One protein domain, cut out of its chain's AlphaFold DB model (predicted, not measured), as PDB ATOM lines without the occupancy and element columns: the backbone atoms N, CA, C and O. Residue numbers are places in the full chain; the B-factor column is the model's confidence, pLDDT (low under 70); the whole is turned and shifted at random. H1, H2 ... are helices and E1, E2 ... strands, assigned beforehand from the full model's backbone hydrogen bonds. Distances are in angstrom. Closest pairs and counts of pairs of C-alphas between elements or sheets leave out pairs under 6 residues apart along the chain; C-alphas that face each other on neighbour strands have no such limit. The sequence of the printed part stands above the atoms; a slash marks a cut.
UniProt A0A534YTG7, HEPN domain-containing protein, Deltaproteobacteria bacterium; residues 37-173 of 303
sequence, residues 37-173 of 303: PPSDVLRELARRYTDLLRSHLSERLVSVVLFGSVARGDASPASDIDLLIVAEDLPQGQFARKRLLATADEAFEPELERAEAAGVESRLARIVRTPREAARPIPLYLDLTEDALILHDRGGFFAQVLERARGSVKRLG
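This is residues 37 to 173 of the 303 residues of the protein "HEPN domain-containing protein" of Deltaproteobacteria bacterium (UniProt A0A534YTG7). A twisted sheet of four strands makes the core, with the long helices H1 and H3 over one face and H5 and H6 over the other, three layers in all. H1 runs along the strands with H3 packed on it, while H6 slants away from the opposite face and its far part packs on H5. The printed part has 137 residues, with six named helices and four named strands in the order H1 E1 H2 E2 H3 E3 H4 H5 E4 H6. The sheet's order is E3 E2 E1 E4, mixed, and the class is mixed, helices and strands. The whole is compact, with a radius of gyration of the C-alphas of 15.0 A and spans of 47 by 33 by 24 A.

Find C-alpha 38 at (33.101, -44.739, -4.591); from there H1 runs 31.0 A to residue 60, with a kink of 59 degrees near residue 54. E1 is residues 61 to 67, 17.6 A, H2 residues 68 to 72, and E2 residues 81 to 87, 18.4 A. H3, residues 94 to 116, spans 27.1 A with a kink of 68 degrees near residue 105. Then come E3, 124 to 129, 15.6 A; H4, 131 to 134; H5, 140 to 147; and E4, 149 to 153. H6, residues 154 to 172, runs 29.0 A to C-alpha 172 at (26.945, -10.043, -8.548).

Start at the sheet: E3 and E2 are parallel, with N 83 and O 125 2.8 A apart. E2 and E1 are antiparallel, N 84 and O 65 at 2.8 A; E1 and E4 are antiparallel, N 64 and O 152 at 2.8 A. E2, H3, E3 form a strand-helix-strand unit, two parallel neighbour strands with a helix between, its crossover right-handed; E3, H4 H5, E4 form a split one, with E2 E1 between the strands, also right-handed. H1 lies over E2 and E1 at a height over the sheet of 8.0 A. H1 and H3 touch, C-alphas 52 and 104 closest at 5.5 A, at a steep tilt of 40 degrees, opposite ways. On the opposite face from H1, H6 only just stands up from the sheet, rising 40.4 degrees, and H4 is on the same face as H6. H6 touches H5 with residues 162 to 169 alone, C-alphas 145 and 166 closest at 5.9 A, about perpendicular at 84 degrees. H1 touches H2 with residues 39 to 43 alone, C-alphas 39 and 70 closest at 5.3 A. In H2 every O i to N i+4 pair is within hydrogen-bond range; H1 has 17 of 19, H3 15 of 19, H5 3 of 4 and H6 13 of 15, and H4 is too short for one.

The C-alphas of Ala 117 and Arg 171, the two farthest apart, are 47.3 A apart. The printed part has no cut, and no link is long. Its mean pLDDT is 92.4, and no printed residue is under 70.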
ATOM      1  N   PRO A  37      30.085 -46.859  -7.719       73.62
ATOM      2  CA  PRO A  37      31.147 -45.870  -7.747       73.62
ATOM      3  C   PRO A  37      31.443 -45.400  -6.309       73.62
ATOM      4  O   PRO A  37      30.509 -45.241  -5.517       73.62
ATOM      5  N   PRO A  38      32.712 -45.122  -5.954       77.88
ATOM      6  CA  PRO A  38      33.101 -44.739  -4.591       77.88
ATOM      7  C   PRO A  38      32.277 -43.582  -4.010       77.88
ATOM      8  O   PRO A  38      31.946 -43.578  -2.828       77.88
ATOM      9  N   SER A  39      31.872 -42.632  -4.858       80.19
ATOM     10  CA  SER A  39      31.010 -41.511  -4.469       80.19
ATOM     11  C   SER A  39      29.654 -41.951  -3.900       80.19
ATOM     12  O   SER A  39      29.165 -41.314  -2.972       80.19
ATOM     13  N   ASP A  40      29.049 -43.028  -4.404       86.69
ATOM     14  CA  ASP A  40      27.738 -43.488  -3.928       86.69
ATOM     15  C   ASP A  40      27.842 -44.152  -2.554       86.69
ATOM     16  O   ASP A  40      27.023 -43.877  -1.676       86.69
ATOM     17  N   VAL A  41      28.901 -44.936  -2.331       89.81
ATOM     18  CA  VAL A  41      29.204 -45.516  -1.013       89.81
ATOM     19  C   VAL A  41      29.433 -44.404   0.014       89.81
ATOM     20  O   VAL A  41      28.845 -44.423   1.093       89.81
ATOM     21  N   LEU A  42      30.225 -43.387  -0.335       93.94
ATOM     22  CA  LEU A  42      30.502 -42.247   0.543       93.94
ATOM     23  C   LEU A  42      29.250 -41.395   0.823       93.94
ATOM     24  O   LEU A  42      29.066 -40.917   1.944       93.94
ATOM     25  N   ARG A  43      28.354 -41.231  -0.157       95.38
ATOM     26  CA  ARG A  43      27.056 -40.556   0.035       95.38
ATOM     27  C   ARG A  43      26.142 -41.336   0.973       95.38
ATOM     28  O   ARG A  43      25.479 -40.729   1.812       95.38
ATOM     29  N   GLU A  44      26.103 -42.658   0.849       94.75
ATOM     30  CA  GLU A  44      25.341 -43.521   1.753       94.75
ATOM     31  C   GLU A  44      25.886 -43.443   3.185       94.75
ATOM     32  O   GLU A  44      25.126 -43.242   4.131       94.75
ATOM     33  N   LEU A  45      27.210 -43.488   3.352       96.31
ATOM     34  CA  LEU A  45      27.868 -43.272   4.644       96.31
ATOM     35  C   LEU A  45      27.509 -41.909   5.257       96.31
ATOM     36  O   LEU A  45      27.191 -41.827   6.444       96.31
ATOM     37  N   ALA A  46      27.472 -40.846   4.449       97.62
ATOM     38  CA  ALA A  46      27.046 -39.522   4.898       97.62
ATOM     39  C   ALA A  46      25.580 -39.495   5.379       97.62
ATOM     40  O   ALA A  46      25.272 -38.847   6.385       97.62
ATOM     41  N   ARG A  47      24.669 -40.215   4.703       98.00
ATOM     42  CA  ARG A  47      23.265 -40.362   5.138       98.00
ATOM     43  C   ARG A  47      23.168 -41.111   6.462       98.00
ATOM     44  O   ARG A  47      22.518 -40.620   7.379       98.00
ATOM     45  N   ARG A  48      23.893 -42.221   6.612       97.31
ATOM     46  CA  ARG A  48      23.922 -42.990   7.868       97.31
ATOM     47  C   ARG A  48      24.434 -42.168   9.041       97.31
ATOM     48  O   ARG A  48      23.825 -42.172  10.107       97.31
ATOM     49  N   TYR A  49      25.514 -41.416   8.843       98.12
ATOM     50  CA  TYR A  49      25.999 -40.510   9.879       98.12
ATOM     51  C   TYR A  49      24.973 -39.412  10.202       98.12
ATOM     52  O   TYR A  49      24.787 -39.061  11.364       98.12
ATOM     53  N   THR A  50      24.240 -38.914   9.201       98.19
ATOM     54  CA  THR A  50      23.131 -37.971   9.421       98.19
ATOM     55  C   THR A  50      22.033 -38.575  10.301       98.19
ATOM     56  O   THR A  50      21.546 -37.898  11.206       98.19
ATOM     57  N   ASP A  51      21.675 -39.845  10.110       97.94
ATOM     58  CA  ASP A  51      20.684 -40.533  10.949       97.94
ATOM     59  C   ASP A  51      21.175 -40.743  12.390       97.94
ATOM     60  O   ASP A  51      20.411 -40.569  13.349       97.94
ATOM     61  N   LEU A  52      22.470 -41.028  12.572       97.69
ATOM     62  CA  LEU A  52      23.094 -41.042  13.896       97.69
ATOM     63  C   LEU A  52      23.007 -39.659  14.549       97.69
ATOM     64  O   LEU A  52      22.562 -39.558  15.692       97.69
ATOM     65  N   LEU A  53      23.346 -38.584  13.833       97.50
ATOM     66  CA  LEU A  53      23.212 -37.217  14.349       97.50
ATOM     67  C   LEU A  53      21.768 -36.889  14.736       97.50
ATOM     68  O   LEU A  53      21.553 -36.295  15.791       97.50
ATOM     69  N   ARG A  54      20.778 -37.287  13.928       96.75
ATOM     70  CA  ARG A  54      19.351 -37.091  14.240       96.75
ATOM     71  C   ARG A  54      18.961 -37.793  15.534       96.75
ATOM     72  O   ARG A  54      18.264 -37.202  16.348       96.75
ATOM     73  N   SER A  55      19.450 -39.010  15.743       95.12
ATOM     74  CA  SER A  55      19.168 -39.783  16.956       95.12
ATOM     75  C   SER A  55      19.787 -39.138  18.204       95.12
ATOM     76  O   SER A  55      19.133 -39.031  19.235       95.12
ATOM     77  N   HIS A  56      21.028 -38.649  18.107       94.12
ATOM     78  CA  HIS A  56      21.765 -38.100  19.252       94.12
ATOM     79  C   HIS A  56      21.406 -36.648  19.584       94.12
ATOM     80  O   HIS A  56      21.339 -36.274  20.752       94.12
ATOM     81  N   LEU A  57      21.201 -35.811  18.565       94.00
ATOM     82  CA  LEU A  57      20.912 -34.387  18.741       94.00
ATOM     83  C   LEU A  57      19.410 -34.092  18.718       94.00
ATOM     84  O   LEU A  57      19.011 -33.053  19.235       94.00
ATOM     85  N   SER A  58      18.577 -34.991  18.181       92.88
ATOM     86  CA  SER A  58      17.112 -34.866  18.173       92.88
ATOM     87  C   SER A  58      16.663 -33.482  17.668       92.88
ATOM     88  O   SER A  58      17.153 -32.997  16.645       92.88
ATOM     89  N   GLU A  59      15.799 -32.797  18.423       92.38
ATOM     90  CA  GLU A  59      15.319 -31.440  18.145       92.38
ATOM     91  C   GLU A  59      16.402 -30.355  18.223       92.38
ATOM     92  O   GLU A  59      16.132 -29.189  17.958       92.38
ATOM     93  N   ARG A  60      17.660 -30.680  18.516       95.50
ATOM     94  CA  ARG A  60      18.759 -29.717  18.374       95.50
ATOM     95  C   ARG A  60      19.364 -29.728  16.978       95.50
ATOM     96  O   ARG A  60      20.036 -28.764  16.622       95.50
ATOM     97  N   LEU A  61      19.157 -30.777  16.177       98.19
ATOM     98  CA  LEU A  61      19.710 -30.850  14.826       98.19
ATOM     99  C   LEU A  61      18.851 -30.062  13.834       98.19
ATOM    100  O   LEU A  61      17.734 -30.459  13.496       98.19
ATOM    101  N   VAL A  62      19.412 -28.974  13.313       98.31
ATOM    102  CA  VAL A  62      18.727 -28.104  12.354       98.31
ATOM    103  C   VAL A  62      18.985 -28.578  10.936       98.31
ATOM    104  O   VAL A  62      18.035 -28.918  10.244       98.31
ATOM    105  N   SER A  63      20.244 -28.673  10.508       98.62
ATOM    106  CA  SER A  63      20.565 -29.051   9.127       98.62
ATOM    107  C   SER A  63      21.848 -29.872   9.044       98.62
ATOM    108  O   SER A  63      22.789 -29.639   9.801       98.62
ATOM    109  N   VAL A  64      21.911 -30.797   8.089       98.56
ATOM    110  CA  VAL A  64      23.132 -31.511   7.700       98.56
ATOM    111  C   VAL A  64      23.277 -31.420   6.193       98.56
ATOM    112  O   VAL A  64      22.368 -31.787   5.448       98.56
ATOM    113  N   VAL A  65      24.422 -30.916   5.747       98.50
ATOM    114  CA  VAL A  65      24.701 -30.666   4.334       98.50
ATOM    115  C   VAL A  65      26.013 -31.325   3.963       98.50
ATOM    116  O   VAL A  65      27.053 -31.016   4.542       98.50
ATOM    117  N   LEU A  66      25.952 -32.215   2.983       98.12
ATOM    118  CA  LEU A  66      27.108 -32.841   2.366       98.12
ATOM    119  C   LEU A  66      27.651 -31.936   1.265       98.12
ATOM    120  O   LEU A  66      26.903 -31.430   0.424       98.12
ATOM    121  N   PHE A  67      28.963 -31.737   1.282       95.31
ATOM    122  CA  PHE A  67      29.671 -30.946   0.287       95.31
ATOM    123  C   PHE A  67      30.971 -31.633  -0.133       95.31
ATOM    124  O   PHE A  67      31.165 -32.823   0.105       95.31
ATOM    125  N   GLY A  68      31.838 -30.906  -0.834       89.94
ATOM    126  CA  GLY A  68      33.131 -31.439  -1.244       89.94
ATOM    127  C   GLY A  68      33.017 -32.412  -2.416       89.94
ATOM    128  O   GLY A  68      32.064 -32.363  -3.196       89.94
ATOM    129  N   SER A  69      34.033 -33.258  -2.586       90.12
ATOM    130  CA  SER A  69      34.123 -34.159  -3.745       90.12
ATOM    131  C   SER A  69      33.011 -35.201  -3.785       90.12
ATOM    132  O   SER A  69      32.499 -35.535  -4.854       90.12
ATOM    133  N   VAL A  70      32.578 -35.661  -2.613       93.69
ATOM    134  CA  VAL A  70      31.497 -36.642  -2.480       93.69
ATOM    135  C   VAL A  70      30.171 -36.067  -2.984       93.69
ATOM    136  O   VAL A  70      29.432 -36.735  -3.712       93.69
ATOM    137  N   ALA A  71      29.877 -34.807  -2.659       93.12
ATOM    138  CA  ALA A  71      28.686 -34.135  -3.169       93.12
ATOM    139  C   ALA A  71      28.770 -33.914  -4.688       93.12
ATOM    140  O   ALA A  71      27.843 -34.286  -5.408       93.12
ATOM    141  N   ARG A  72      29.928 -33.449  -5.184       89.75
ATOM    142  CA  ARG A  72      30.199 -33.234  -6.620       89.75
ATOM    143  C   ARG A  72      30.155 -34.498  -7.478       89.75
ATOM    144  O   ARG A  72      29.948 -34.395  -8.682       89.75
ATOM    145  N   GLY A  73      30.358 -35.671  -6.882       88.19
ATOM    146  CA  GLY A  73      30.465 -36.939  -7.609       88.19
ATOM    147  C   GLY A  73      31.836 -37.167  -8.256       88.19
ATOM    148  O   GLY A  73      31.954 -38.007  -9.143       88.19
ATOM    149  N   ASP A  74      32.865 -36.429  -7.827       86.81
ATOM    150  CA  ASP A  74      34.259 -36.601  -8.260       86.81
ATOM    151  C   ASP A  74      35.147 -37.219  -7.161       86.81
ATOM    152  O   ASP A  74      36.373 -37.111  -7.207       86.81
ATOM    153  N   ALA A  75      34.536 -37.875  -6.166       87.38
ATOM    154  CA  ALA A  75      35.251 -38.502  -5.060       87.38
ATOM    155  C   ALA A  75      35.967 -39.794  -5.470       87.38
ATOM    156  O   ALA A  75      35.407 -40.678  -6.123       87.38
ATOM    157  N   SER A  76      37.208 -39.908  -5.003       88.31
ATOM    158  CA  SER A  76      37.989 -41.142  -4.976       88.31
ATOM    159  C   SER A  76      37.641 -41.989  -3.740       88.31
ATOM    160  O   SER A  76      37.071 -41.460  -2.785       88.31
ATOM    161  N   PRO A  77      38.045 -43.274  -3.692       86.12
ATOM    162  CA  PRO A  77      37.880 -44.109  -2.496       86.12
ATOM    163  C   PRO A  77      38.550 -43.553  -1.231       86.12
ATOM    164  O   PRO A  77      38.132 -43.896  -0.135       86.12
ATOM    165  N   ALA A  78      39.558 -42.687  -1.387       88.50
ATOM    166  CA  ALA A  78      40.287 -42.051  -0.291       88.50
ATOM    167  C   ALA A  78      39.777 -40.634   0.053       88.50
ATOM    168  O   ALA A  78      40.457 -39.872   0.741       88.50
ATOM    169  N   SER A  79      38.644 -40.215  -0.522       89.12
ATOM    170  CA  SER A  79      38.081 -38.882  -0.283       89.12
ATOM    171  C   SER A  79      37.401 -38.805   1.078       89.12
ATOM    172  O   SER A  79      36.667 -39.714   1.450       89.12
ATOM    173  N   ASP A  80      37.589 -37.686   1.773       93.31
ATOM    174  CA  ASP A  80      36.881 -37.406   3.020       93.31
ATOM    175  C   ASP A  80      35.389 -37.101   2.762       93.31
ATOM    176  O   ASP A  80      34.997 -36.564   1.721       93.31
ATOM    177  N   ILE A  81      34.548 -37.414   3.747       96.00
ATOM    178  CA  ILE A  81      33.133 -37.042   3.799       96.00
ATOM    179  C   ILE A  81      33.023 -35.686   4.505       96.00
ATOM    180  O   ILE A  81      33.105 -35.593   5.733       96.00
ATOM    181  N   ASP A  82      32.837 -34.634   3.710       96.44
ATOM    182  CA  ASP A  82      32.719 -33.249   4.166       96.44
ATOM    183  C   ASP A  82      31.268 -32.881   4.531       96.44
ATOM    184  O   ASP A  82      30.388 -32.802   3.669       96.44
ATOM    185  N   LEU A  83      31.014 -32.596   5.810       97.69
ATOM    186  CA  LEU A  83      29.691 -32.255   6.335       97.69
ATOM    187  C   LEU A  83      29.667 -30.888   7.014       97.69
ATOM    188  O   LEU A  83      30.488 -30.577   7.879       97.69
ATOM    189  N   LEU A  84      28.667 -30.080   6.675       97.44
ATOM    190  CA  LEU A  84      28.269 -28.911   7.447       97.44
ATOM    191  C   LEU A  84      27.082 -29.309   8.325       97.44
ATOM    192  O   LEU A  84      26.020 -29.664   7.820       97.44
ATOM    193  N   ILE A  85      27.273 -29.230   9.638       98.06
ATOM    194  CA  ILE A  85      26.280 -29.579  10.651       98.06
ATOM    195  C   ILE A  85      25.832 -28.290  11.331       98.06
ATOM    196  O   ILE A  85      26.642 -27.573  11.927       98.06
ATOM    197  N   VAL A  86      24.537 -28.004  11.251       97.94
ATOM    198  CA  VAL A  86      23.895 -26.885  11.934       97.94
ATOM    199  C   VAL A  86      23.055 -27.430  13.078       97.94
ATOM    200  O   VAL A  86      22.143 -28.224  12.854       97.94
ATOM    201  N   ALA A  87      23.356 -27.001  14.301       97.50
ATOM    202  CA  ALA A  87      22.637 -27.444  15.489       97.50
ATOM    203  C   ALA A  87      22.489 -26.331  16.536       97.50
ATOM    204  O   ALA A  87      23.313 -25.418  16.621       97.50
ATOM    205  N   GLU A  88      21.426 -26.413  17.327       96.25
ATOM    206  CA  GLU A  88      21.111 -25.494  18.421       96.25
ATOM    207  C   GLU A  88      21.917 -25.802  19.695       96.25
ATOM    208  O   GLU A  88      22.423 -26.911  19.910       96.25
ATOM    209  N   ASP A  89      22.066 -24.780  20.540       92.81
ATOM    210  CA  ASP A  89      22.736 -24.827  21.849       92.81
ATOM    211  C   ASP A  89      24.167 -25.384  21.833       92.81
ATOM    212  O   ASP A  89      24.626 -26.042  22.773       92.81
ATOM    213  N   LEU A  90      24.893 -25.164  20.733       93.00
ATOM    214  CA  LEU A  90      26.265 -25.644  20.623       93.00
ATOM    215  C   LEU A  90      27.176 -24.969  21.652       93.00
ATOM    216  O   LEU A  90      27.153 -23.741  21.785       93.00
ATOM    217  N   PRO A  91      28.055 -25.742  22.309       90.62
ATOM    218  CA  PRO A  91      29.015 -25.177  23.236       90.62
ATOM    219  C   PRO A  91      30.030 -24.278  22.515       90.62
ATOM    220  O   PRO A  91      30.289 -24.389  21.306       90.62
ATOM    221  N   GLN A  92      30.637 -23.384  23.294       86.94
ATOM    222  CA  GLN A  92      31.750 -22.554  22.847       86.94
ATOM    223  C   GLN A  92      33.010 -23.410  22.657       86.94
ATOM    224  O   GLN A  92      33.334 -24.265  23.480       86.94
ATOM    225  N   GLY A  93      33.746 -23.152  21.575       83.31
ATOM    226  CA  GLY A  93      35.020 -23.814  21.285       83.31
ATOM    227  C   GLY A  93      34.907 -25.156  20.547       83.31
ATOM    228  O   GLY A  93      33.952 -25.920  20.683       83.31
ATOM    229  N   GLN A  94      35.932 -25.456  19.745       82.44
ATOM    230  CA  GLN A  94      35.931 -26.612  18.838       82.44
ATOM    231  C   GLN A  94      35.985 -27.957  19.577       82.44
ATOM    232  O   GLN A  94      35.297 -28.895  19.186       82.44
ATOM    233  N   PHE A  95      36.748 -28.052  20.671       86.69
ATOM    234  CA  PHE A  95      36.859 -29.291  21.450       86.69
ATOM    235  C   PHE A  95      35.528 -29.710  22.078       86.69
ATOM    236  O   PHE A  95      35.182 -30.889  22.052       86.69
ATOM    237  N   ALA A  96      34.762 -28.753  22.604       88.94
ATOM    238  CA  ALA A  96      33.456 -29.032  23.188       88.94
ATOM    239  C   ALA A  96      32.445 -29.464  22.115       88.94
ATOM    240  O   ALA A  96      31.706 -30.422  22.324       88.94
ATOM    241  N   ARG A  97      32.466 -28.825  20.935       90.56
ATOM    242  CA  ARG A  97      31.649 -29.251  19.786       90.56
ATOM    243  C   ARG A  97      32.019 -30.657  19.311       90.56
ATOM    244  O   ARG A  97      31.126 -31.430  19.007       90.56
ATOM    245  N   LYS A  98      33.308 -31.017  19.305       87.06
ATOM    246  CA  LYS A  98      33.745 -32.383  18.982       87.06
ATOM    247  C   LYS A  98      33.219 -33.398  20.002       87.06
ATOM    248  O   LYS A  98      32.684 -34.421  19.609       87.06
ATOM    249  N   ARG A  99      33.318 -33.094  21.301       89.69
ATOM    250  CA  ARG A  99      32.773 -33.957  22.365       89.69
ATOM    251  C   ARG A  99      31.266 -34.160  22.244       89.69
ATOM    252  O   ARG A  99      30.799 -35.261  22.486       89.69
ATOM    253  N   LEU A 100      30.524 -33.130  21.836       90.81
ATOM    254  CA  LEU A 100      29.081 -33.239  21.600       90.81
ATOM    255  C   LEU A 100      28.740 -34.288  20.528       90.81
ATOM    256  O   LEU A 100      27.691 -34.913  20.609       90.81
ATOM    257  N   LEU A 101      29.614 -34.478  19.537       93.56
ATOM    258  CA  LEU A 101      29.417 -35.451  18.460       93.56
ATOM    259  C   LEU A 101      30.040 -36.823  18.757       93.56
ATOM    260  O   LEU A 101      29.840 -37.741  17.972       93.56
ATOM    261  N   ALA A 102      30.756 -36.987  19.876       93.06
ATOM    262  CA  ALA A 102      31.554 -38.183  20.151       93.06
ATOM    263  C   ALA A 102      30.728 -39.475  20.123       93.06
ATOM    264  O   ALA A 102      31.149 -40.444  19.512       93.06
ATOM    265  N   THR A 103      29.523 -39.477  20.695       94.12
ATOM    266  CA  THR A 103      28.668 -40.674  20.694       94.12
ATOM    267  C   THR A 103      28.208 -41.055  19.282       94.12
ATOM    268  O   THR A 103      28.193 -42.233  18.934       94.12
ATOM    269  N   ALA A 104      27.892 -40.069  18.434       95.44
ATOM    270  CA  ALA A 104      27.568 -40.327  17.031       95.44
ATOM    271  C   ALA A 104      28.802 -40.795  16.242       95.44
ATOM    272  O   ALA A 104      28.672 -41.643  15.367       95.44
ATOM    273  N   ASP A 105      29.985 -40.263  16.562       94.69
ATOM    274  CA  ASP A 105      31.258 -40.678  15.966       94.69
ATOM    275  C   ASP A 105      31.588 -42.135  16.327       94.69
ATOM    276  O   ASP A 105      31.845 -42.940  15.438       94.69
ATOM    277  N   GLU A 106      31.497 -42.502  17.606       95.75
ATOM    278  CA  GLU A 106      31.731 -43.865  18.104       95.75
ATOM    279  C   GLU A 106      30.753 -44.874  17.491       95.75
ATOM    280  O   GLU A 106      31.153 -45.962  17.081       95.75
ATOM    281  N   ALA A 107      29.474 -44.507  17.367       96.12
ATOM    282  CA  ALA A 107      28.472 -45.351  16.719       96.12
ATOM    283  C   ALA A 107      28.698 -45.503  15.202       96.12
ATOM    284  O   ALA A 107      28.207 -46.459  14.598       96.12
ATOM    285  N   PHE A 108      29.414 -44.563  14.581       96.69
ATOM    286  CA  PHE A 108      29.704 -44.573  13.152       96.69
ATOM    287  C   PHE A 108      30.989 -45.321  12.796       96.69
ATOM    288  O   PHE A 108      31.104 -45.805  11.672       96.69
ATOM    289  N   GLU A 109      31.931 -45.463  13.728       95.12
ATOM    290  CA  GLU A 109      33.217 -46.130  13.491       95.12
ATOM    291  C   GLU A 109      33.076 -47.511  12.811       95.12
ATOM    292  O   GLU A 109      33.722 -47.735  11.786       95.12
ATOM    293  N   PRO A 110      32.143 -48.401  13.224       95.38
ATOM    294  CA  PRO A 110      31.980 -49.699  12.566       95.38
ATOM    295  C   PRO A 110      31.467 -49.618  11.117       95.38
ATOM    296  O   PRO A 110      31.541 -50.601  10.378       95.38
ATOM    297  N   GLU A 111      30.852 -48.504  10.701       93.44
ATOM    298  CA  GLU A 111      30.498 -48.258   9.294       93.44
ATOM    299  C   GLU A 111      31.739 -47.882   8.475       93.44
ATOM    300  O   GLU A 111      31.877 -48.356   7.346       93.44
ATOM    301  N   LEU A 112      32.653 -47.085   9.044       90.75
ATOM    302  CA  LEU A 112      33.925 -46.731   8.406       90.75
ATOM    303  C   LEU A 112      34.838 -47.947   8.266       90.75
ATOM    304  O   LEU A 112      35.319 -48.197   7.166       90.75
ATOM    305  N   GLU A 113      34.985 -48.759   9.314       92.50
ATOM    306  CA  GLU A 113      35.772 -50.002   9.263       92.50
ATOM    307  C   GLU A 113      35.252 -50.962   8.178       92.50
ATOM    308  O   GLU A 113      36.018 -51.577   7.433       92.50
ATOM    309  N   ARG A 114      33.921 -51.071   8.038       90.19
ATOM    310  CA  ARG A 114      33.295 -51.875   6.978       90.19
ATOM    311  C   ARG A 114      33.562 -51.319   5.583       90.19
ATOM    312  O   ARG A 114      33.723 -52.102   4.649       90.19
ATOM    313  N   ALA A 115      33.570 -49.998   5.430       89.50
ATOM    314  CA  ALA A 115      33.879 -49.346   4.164       89.50
ATOM    315  C   ALA A 115      35.362 -49.509   3.795       89.50
ATOM    316  O   ALA A 115      35.672 -49.833   2.648       89.50
ATOM    317  N   GLU A 116      36.260 -49.388   4.771       89.19
ATOM    318  CA  GLU A 116      37.699 -49.604   4.610       89.19
ATOM    319  C   GLU A 116      37.999 -51.045   4.182       89.19
ATOM    320  O   GLU A 116      38.709 -51.264   3.202       89.19
ATOM    321  N   ALA A 117      37.354 -52.035   4.808       88.00
ATOM    322  CA  ALA A 117      37.445 -53.437   4.393       88.00
ATOM    323  C   ALA A 117      36.949 -53.688   2.951       88.00
ATOM    324  O   ALA A 117      37.312 -54.692   2.335       88.00
ATOM    325  N   ALA A 118      36.130 -52.785   2.404       85.75
ATOM    326  CA  ALA A 118      35.666 -52.793   1.017       85.75
ATOM    327  C   ALA A 118      36.506 -51.894   0.081       85.75
ATOM    328  O   ALA A 118      36.132 -51.701  -1.076       85.75
ATOM    329  N   GLY A 119      37.636 -51.358   0.557       86.94
ATOM    330  CA  GLY A 119      38.565 -50.530  -0.217       86.94
ATOM    331  C   GLY A 119      38.235 -49.035  -0.246       86.94
ATOM    332  O   GLY A 119      38.744 -48.324  -1.113       86.94
ATOM    333  N   VAL A 120      37.378 -48.547   0.657       89.19
ATOM    334  CA  VAL A 120      37.008 -47.127   0.784       89.19
ATOM    335  C   VAL A 120      37.594 -46.553   2.077       89.19
ATOM    336  O   VAL A 120      36.989 -46.627   3.143       89.19
ATOM    337  N   GLU A 121      38.786 -45.971   1.974       89.19
ATOM    338  CA  GLU A 121      39.538 -45.367   3.082       89.19
ATOM    339  C   GLU A 121      39.144 -43.893   3.294       89.19
ATOM    340  O   GLU A 121      39.828 -42.971   2.847       89.19
ATOM    341  N   SER A 122      38.029 -43.645   3.981       89.94
ATOM    342  CA  SER A 122      37.474 -42.294   4.164       89.94
ATOM    343  C   SER A 122      37.470 -41.831   5.624       89.94
ATOM    344  O   SER A 122      37.516 -42.632   6.554       89.94
ATOM    345  N   ARG A 123      37.370 -40.513   5.839       92.00
ATOM    346  CA  ARG A 123      37.208 -39.884   7.162       92.00
ATOM    347  C   ARG A 123      36.062 -38.879   7.166       92.00
ATOM    348  O   ARG A 123      35.650 -38.385   6.124       92.00
ATOM    349  N   LEU A 124      35.575 -38.526   8.356       92.44
ATOM    350  CA  LEU A 124      34.596 -37.450   8.538       92.44
ATOM    351  C   LEU A 124      35.276 -36.097   8.789       92.44
ATOM    352  O   LEU A 124      35.864 -35.867   9.857       92.44
ATOM    353  N   ALA A 125      35.086 -35.163   7.861       92.38
ATOM    354  CA  ALA A 125      35.414 -33.755   8.029       92.38
ATOM    355  C   ALA A 125      34.131 -32.973   8.350       92.38
ATOM    356  O   ALA A 125      33.182 -32.956   7.576       92.38
ATOM    357  N   ARG A 126      34.066 -32.338   9.528       92.94
ATOM    358  CA  ARG A 126      32.839 -31.690  10.023       92.94
ATOM    359  C   ARG A 126      33.071 -30.219  10.312       92.94
ATOM    360  O   ARG A 126      33.932 -29.861  11.115       92.94
ATOM    361  N   ILE A 127      32.238 -29.370   9.725       92.88
ATOM    362  CA  ILE A 127      32.089 -27.969  10.107       92.88
ATOM    363  C   ILE A 127      30.817 -27.874  10.942       92.88
ATOM    364  O   ILE A 127      29.724 -28.086  10.432       92.88
ATOM    365  N   VAL A 128      30.949 -27.551  12.227       95.19
ATOM    366  CA  VAL A 128      29.812 -27.503  13.159       95.19
ATOM    367  C   VAL A 128      29.498 -26.050  13.496       95.19
ATOM    368  O   VAL A 128      30.367 -25.348  14.024       95.19
ATOM    369  N   ARG A 129      28.280 -25.586  13.197       95.25
ATOM    370  CA  ARG A 129      27.856 -24.185  13.379       95.25
ATOM    371  C   ARG A 129      26.504 -24.073  14.071       95.25
ATOM    372  O   ARG A 129      25.649 -24.939  13.928       95.25
ATOM    373  N   THR A 130      26.292 -22.978  14.795       96.69
ATOM    374  CA  THR A 130      24.944 -22.628  15.281       96.69
ATOM    375  C   THR A 130      24.090 -22.083  14.133       96.69
ATOM    376  O   THR A 130      24.662 -21.600  13.152       96.69
ATOM    377  N   PRO A 131      22.748 -22.047  14.236       97.00
ATOM    378  CA  PRO A 131      21.906 -21.388  13.235       97.00
ATOM    379  C   PRO A 131      22.310 -19.929  13.008       97.00
ATOM    380  O   PRO A 131      22.419 -19.473  11.874       97.00
ATOM    381  N   ARG A 132      22.652 -19.204  14.080       94.94
ATOM    382  CA  ARG A 132      23.128 -17.816  13.993       94.94
ATOM    383  C   ARG A 132      24.449 -17.691  13.230       94.94
ATOM    384  O   ARG A 132      24.631 -16.741  12.473       94.94
ATOM    385  N   GLU A 133      25.381 -18.618  13.438       92.94
ATOM    386  CA  GLU A 133      26.646 -18.663  12.697       92.94
ATOM    387  C   GLU A 133      26.435 -19.078  11.236       92.94
ATOM    388  O   GLU A 133      27.060 -18.500  10.352       92.94
ATOM    389  N   ALA A 134      25.565 -20.059  10.984       94.56
ATOM    390  CA  ALA A 134      25.255 -20.577   9.654       94.56
ATOM    391  C   ALA A 134      24.440 -19.590   8.807       94.56
ATOM    392  O   ALA A 134      24.563 -19.572   7.590       94.56
ATOM    393  N   ALA A 135      23.654 -18.712   9.430       91.75
ATOM    394  CA  ALA A 135      22.964 -17.634   8.727       91.75
ATOM    395  C   ALA A 135      23.930 -16.597   8.128       91.75
ATOM    396  O   ALA A 135      23.541 -15.859   7.224       91.75
ATOM    397  N   ARG A 136      25.177 -16.532   8.619       87.44
ATOM    398  CA  ARG A 136      26.213 -15.634   8.101       87.44
ATOM    399  C   ARG A 136      27.005 -16.338   6.996       87.44
ATOM    400  O   ARG A 136      27.681 -17.334   7.298       87.44
ATOM    401  N   PRO A 137      26.959 -15.834   5.751       78.62
ATOM    402  CA  PRO A 137      27.645 -16.467   4.640       78.62
ATOM    403  C   PRO A 137      29.153 -16.515   4.888       78.62
ATOM    404  O   PRO A 137      29.760 -15.595   5.433       78.62
ATOM    405  N   ILE A 138      29.756 -17.632   4.498       81.88
ATOM    406  CA  ILE A 138      31.207 -17.821   4.453       81.88
ATOM    407  C   ILE A 138      31.594 -18.214   3.027       81.88
ATOM    408  O   ILE A 138      30.734 -18.723   2.310       81.88
ATOM    409  N   PRO A 139      32.862 -18.054   2.606       80.31
ATOM    410  CA  PRO A 139      33.259 -18.331   1.224       80.31
ATOM    411  C   PRO A 139      32.890 -19.739   0.729       80.31
ATOM    412  O   PRO A 139      32.511 -19.903  -0.423       80.31
ATOM    413  N   LEU A 140      32.878 -20.736   1.627       85.75
ATOM    414  CA  LEU A 140      32.400 -22.091   1.330       85.75
ATOM    415  C   LEU A 140      30.999 -22.114   0.696       85.75
ATOM    416  O   LEU A 140      30.722 -22.989  -0.113       85.75
ATOM    417  N   TYR A 141      30.113 -21.177   1.045       90.62
ATOM    418  CA  TYR A 141      28.729 -21.192   0.573       90.62
ATOM    419  C   TYR A 141      28.625 -20.956  -0.929       90.62
ATOM    420  O   TYR A 141      27.657 -21.423  -1.511       90.62
ATOM    421  N   LEU A 142      29.624 -20.322  -1.552       88.88
ATOM    422  CA  LEU A 142      29.713 -20.226  -3.007       88.88
ATOM    423  C   LEU A 142      29.797 -21.623  -3.634       88.88
ATOM    424  O   LEU A 142      29.041 -21.949  -4.534       88.88
ATOM    425  N   ASP A 143      30.642 -22.505  -3.101       89.62
ATOM    426  CA  ASP A 143      30.701 -23.892  -3.580       89.62
ATOM    427  C   ASP A 143      29.397 -24.650  -3.260       89.62
ATOM    428  O   ASP A 143      28.912 -25.443  -4.070       89.62
ATOM    429  N   LEU A 144      28.783 -24.371  -2.103       93.44
ATOM    430  CA  LEU A 144      27.519 -25.003  -1.709       93.44
ATOM    431  C   LEU A 144      26.327 -24.591  -2.582       93.44
ATOM    432  O   LEU A 144      25.362 -25.349  -2.654       93.44
ATOM    433  N   THR A 145      26.344 -23.426  -3.239       93.31
ATOM    434  CA  THR A 145      25.231 -23.056  -4.127       93.31
ATOM    435  C   THR A 145      25.126 -23.975  -5.337       93.31
ATOM    436  O   THR A 145      24.011 -24.169  -5.828       93.31
ATOM    437  N   GLU A 146      26.257 -24.537  -5.771       91.38
ATOM    438  CA  GLU A 146      26.383 -25.388  -6.955       91.38
ATOM    439  C   GLU A 146      26.201 -26.871  -6.628       91.38
ATOM    440  O   GLU A 146      25.401 -27.549  -7.267       91.38
ATOM    441  N   ASP A 147      26.932 -27.377  -5.627       92.44
ATOM    442  CA  ASP A 147      27.137 -28.824  -5.493       92.44
ATOM    443  C   ASP A 147      26.566 -29.425  -4.196       92.44
ATOM    444  O   ASP A 147      26.697 -30.627  -3.974       92.44
ATOM    445  N   ALA A 148      25.990 -28.619  -3.296       95.06
ATOM    446  CA  ALA A 148      25.568 -29.113  -1.986       95.06
ATOM    447  C   ALA A 148      24.422 -30.128  -2.065       95.06
ATOM    448  O   ALA A 148      23.424 -29.918  -2.755       95.06
ATOM    449  N   LEU A 149      24.518 -31.173  -1.242       97.44
ATOM    450  CA  LEU A 149      23.441 -32.126  -1.000       97.44
ATOM    451  C   LEU A 149      22.923 -31.944   0.426       97.44
ATOM    452  O   LEU A 149      23.605 -32.262   1.400       97.44
ATOM    453  N   ILE A 150      21.704 -31.424   0.559       98.12
ATOM    454  CA  ILE A 150      21.033 -31.304   1.856       98.12
ATOM    455  C   ILE A 150      20.542 -32.696   2.273       98.12
ATOM    456  O   ILE A 150      19.707 -33.291   1.594       98.12
ATOM    457  N   LEU A 151      21.079 -33.222   3.375       98.25
ATOM    458  CA  LEU A 151      20.737 -34.544   3.911       98.25
ATOM    459  C   LEU A 151      19.653 -34.469   4.995       98.25
ATOM    460  O   LEU A 151      18.844 -35.381   5.122       98.25
ATOM    461  N   HIS A 152      19.628 -33.372   5.755       98.38
ATOM    462  CA  HIS A 152      18.600 -33.042   6.747       98.38
ATOM    463  C   HIS A 152      18.437 -31.524   6.797       98.38
ATOM    464  O   HIS A 152      19.440 -30.813   6.740       98.38
ATOM    465  N   ASP A 153      17.208 -31.017   6.901       98.19
ATOM    466  CA  ASP A 153      16.957 -29.578   7.046       98.19
ATOM    467  C   ASP A 153      15.592 -29.291   7.677       98.19
ATOM    468  O   ASP A 153      14.545 -29.308   7.025       98.19
ATOM    469  N   ARG A 154      15.597 -29.018   8.979       97.19
ATOM    470  CA  ARG A 154      14.403 -28.662   9.735       97.19
ATOM    471  C   ARG A 154      13.884 -27.305   9.271       97.19
ATOM    472  O   ARG A 154      14.590 -26.300   9.320       97.19
ATOM    473  N   GLY A 155      12.621 -27.282   8.846       96.19
ATOM    474  CA  GLY A 155      11.939 -26.059   8.414       96.19
ATOM    475  C   GLY A 155      12.551 -25.403   7.171       96.19
ATOM    476  O   GLY A 155      12.282 -24.232   6.912       96.19
ATOM    477  N   GLY A 156      13.397 -26.119   6.419       97.69
ATOM    478  CA  GLY A 156      14.084 -25.560   5.254       97.69
ATOM    479  C   GLY A 156      15.075 -24.440   5.603       97.69
ATOM    480  O   GLY A 156      15.283 -23.540   4.784       97.69
ATOM    481  N   PHE A 157      15.630 -24.429   6.822       98.06
ATOM    482  CA  PHE A 157      16.517 -23.365   7.295       98.06
ATOM    483  C   PHE A 157      17.712 -23.155   6.359       98.06
ATOM    484  O   PHE A 157      17.953 -22.035   5.894       98.06
ATOM    485  N   PHE A 158      18.473 -24.214   6.075       97.44
ATOM    486  CA  PHE A 158      19.687 -24.085   5.278       97.44
ATOM    487  C   PHE A 158      19.383 -23.947   3.790       97.44
ATOM    488  O   PHE A 158      20.095 -23.224   3.095       97.44
ATOM    489  N   ALA A 159      18.288 -24.541   3.307       97.75
ATOM    490  CA  ALA A 159      17.782 -24.275   1.966       97.75
ATOM    491  C   ALA A 159      17.562 -22.765   1.748       97.75
ATOM    492  O   ALA A 159      18.058 -22.208   0.772       97.75
ATOM    493  N   GLN A 160      16.936 -22.063   2.701       97.19
ATOM    494  CA  GLN A 160      16.759 -20.606   2.627       97.19
ATOM    495  C   GLN A 160      18.085 -19.831   2.711       97.19
ATOM    496  O   GLN A 160      18.232 -18.784   2.075       97.19
ATOM    497  N   VAL A 161      19.061 -20.315   3.489       95.56
ATOM    498  CA  VAL A 161      20.420 -19.740   3.511       95.56
ATOM    499  C   VAL A 161      21.069 -19.850   2.127       95.56
ATOM    500  O   VAL A 161      21.616 -18.859   1.637       95.56
ATOM    501  N   LEU A 162      20.972 -21.015   1.478       95.19
ATOM    502  CA  LEU A 162      21.504 -21.229   0.132       95.19
ATOM    503  C   LEU A 162      20.766 -20.406  -0.922       95.19
ATOM    504  O   LEU A 162      21.421 -19.861  -1.801       95.19
ATOM    505  N   GLU A 163      19.448 -20.235  -0.816       95.06
ATOM    506  CA  GLU A 163      18.695 -19.360  -1.725       95.06
ATOM    507  C   GLU A 163      19.162 -17.903  -1.641       95.06
ATOM    508  O   GLU A 163      19.391 -17.260  -2.668       95.06
ATOM    509  N   ARG A 164      19.413 -17.384  -0.431       91.88
ATOM    510  CA  ARG A 164      20.010 -16.047  -0.274       91.88
ATOM    511  C   ARG A 164      21.407 -15.972  -0.892       91.88
ATOM    512  O   ARG A 164      21.716 -14.996  -1.576       91.88
ATOM    513  N   ALA A 165      22.233 -17.001  -0.697       90.25
ATOM    514  CA  ALA A 165      23.563 -17.070  -1.301       90.25
ATOM    515  C   ALA A 165      23.493 -17.107  -2.841       90.25
ATOM    516  O   ALA A 165      24.195 -16.333  -3.493       90.25
ATOM    517  N   ARG A 166      22.596 -17.913  -3.429       91.81
ATOM    518  CA  ARG A 166      22.324 -17.960  -4.880       91.81
ATOM    519  C   ARG A 166      21.848 -16.614  -5.410       91.81
ATOM    520  O   ARG A 166      22.301 -16.173  -6.464       91.81
ATOM    521  N   GLY A 167      20.984 -15.930  -4.660       89.50
ATOM    522  CA  GLY A 167      20.561 -14.564  -4.958       89.50
ATOM    523  C   GLY A 167      21.749 -13.604  -5.053       89.50
ATOM    524  O   GLY A 167      21.856 -12.855  -6.021       89.50
ATOM    525  N   SER A 168      22.688 -13.660  -4.105       85.81
ATOM    526  CA  SER A 168      23.923 -12.863  -4.154       85.81
ATOM    527  C   SER A 168      24.834 -13.238  -5.323       85.81
ATOM    528  O   SER A 168      25.286 -12.338  -6.027       85.81
ATOM    529  N   VAL A 169      25.041 -14.533  -5.593       87.94
ATOM    530  CA  VAL A 169      25.798 -15.015  -6.766       87.94
ATOM    531  C   VAL A 169      25.203 -14.447  -8.057       87.94
ATOM    532  O   VAL A 169      25.926 -13.866  -8.865       87.94
ATOM    533  N   LYS A 170      23.876 -14.519  -8.219       88.44
ATOM    534  CA  LYS A 170      23.167 -13.988  -9.389       88.44
ATOM    535  C   LYS A 170      23.266 -12.465  -9.494       88.44
ATOM    536  O   LYS A 170      23.560 -11.963 -10.575       88.44
ATOM    537  N   ARG A 171      23.046 -11.728  -8.397       86.00
ATOM    538  CA  ARG A 171      23.127 -10.252  -8.366       86.00
ATOM    539  C   ARG A 171      24.516  -9.741  -8.732       86.00
ATOM    540  O   ARG A 171      24.627  -8.755  -9.451       86.00
ATOM    541  N   LEU A 172      25.562 -10.405  -8.244       83.81
ATOM    542  CA  LEU A 172      26.945 -10.043  -8.548       83.81
ATOM    543  C   LEU A 172      27.408 -10.557  -9.922       83.81
ATOM    544  O   LEU A 172      28.482 -10.182 -10.390       83.81
ATOM    545  N   GLY A 173      26.621 -11.426 -10.563       85.88
ATOM    546  CA  GLY A 173      27.026 -12.127 -11.775       85.88
ATOM    547  C   GLY A 173      28.230 -13.042 -11.547       85.88
ATOM    548  O   GLY A 173      28.983 -13.273 -12.493       85.88
TER     549      GLY A 173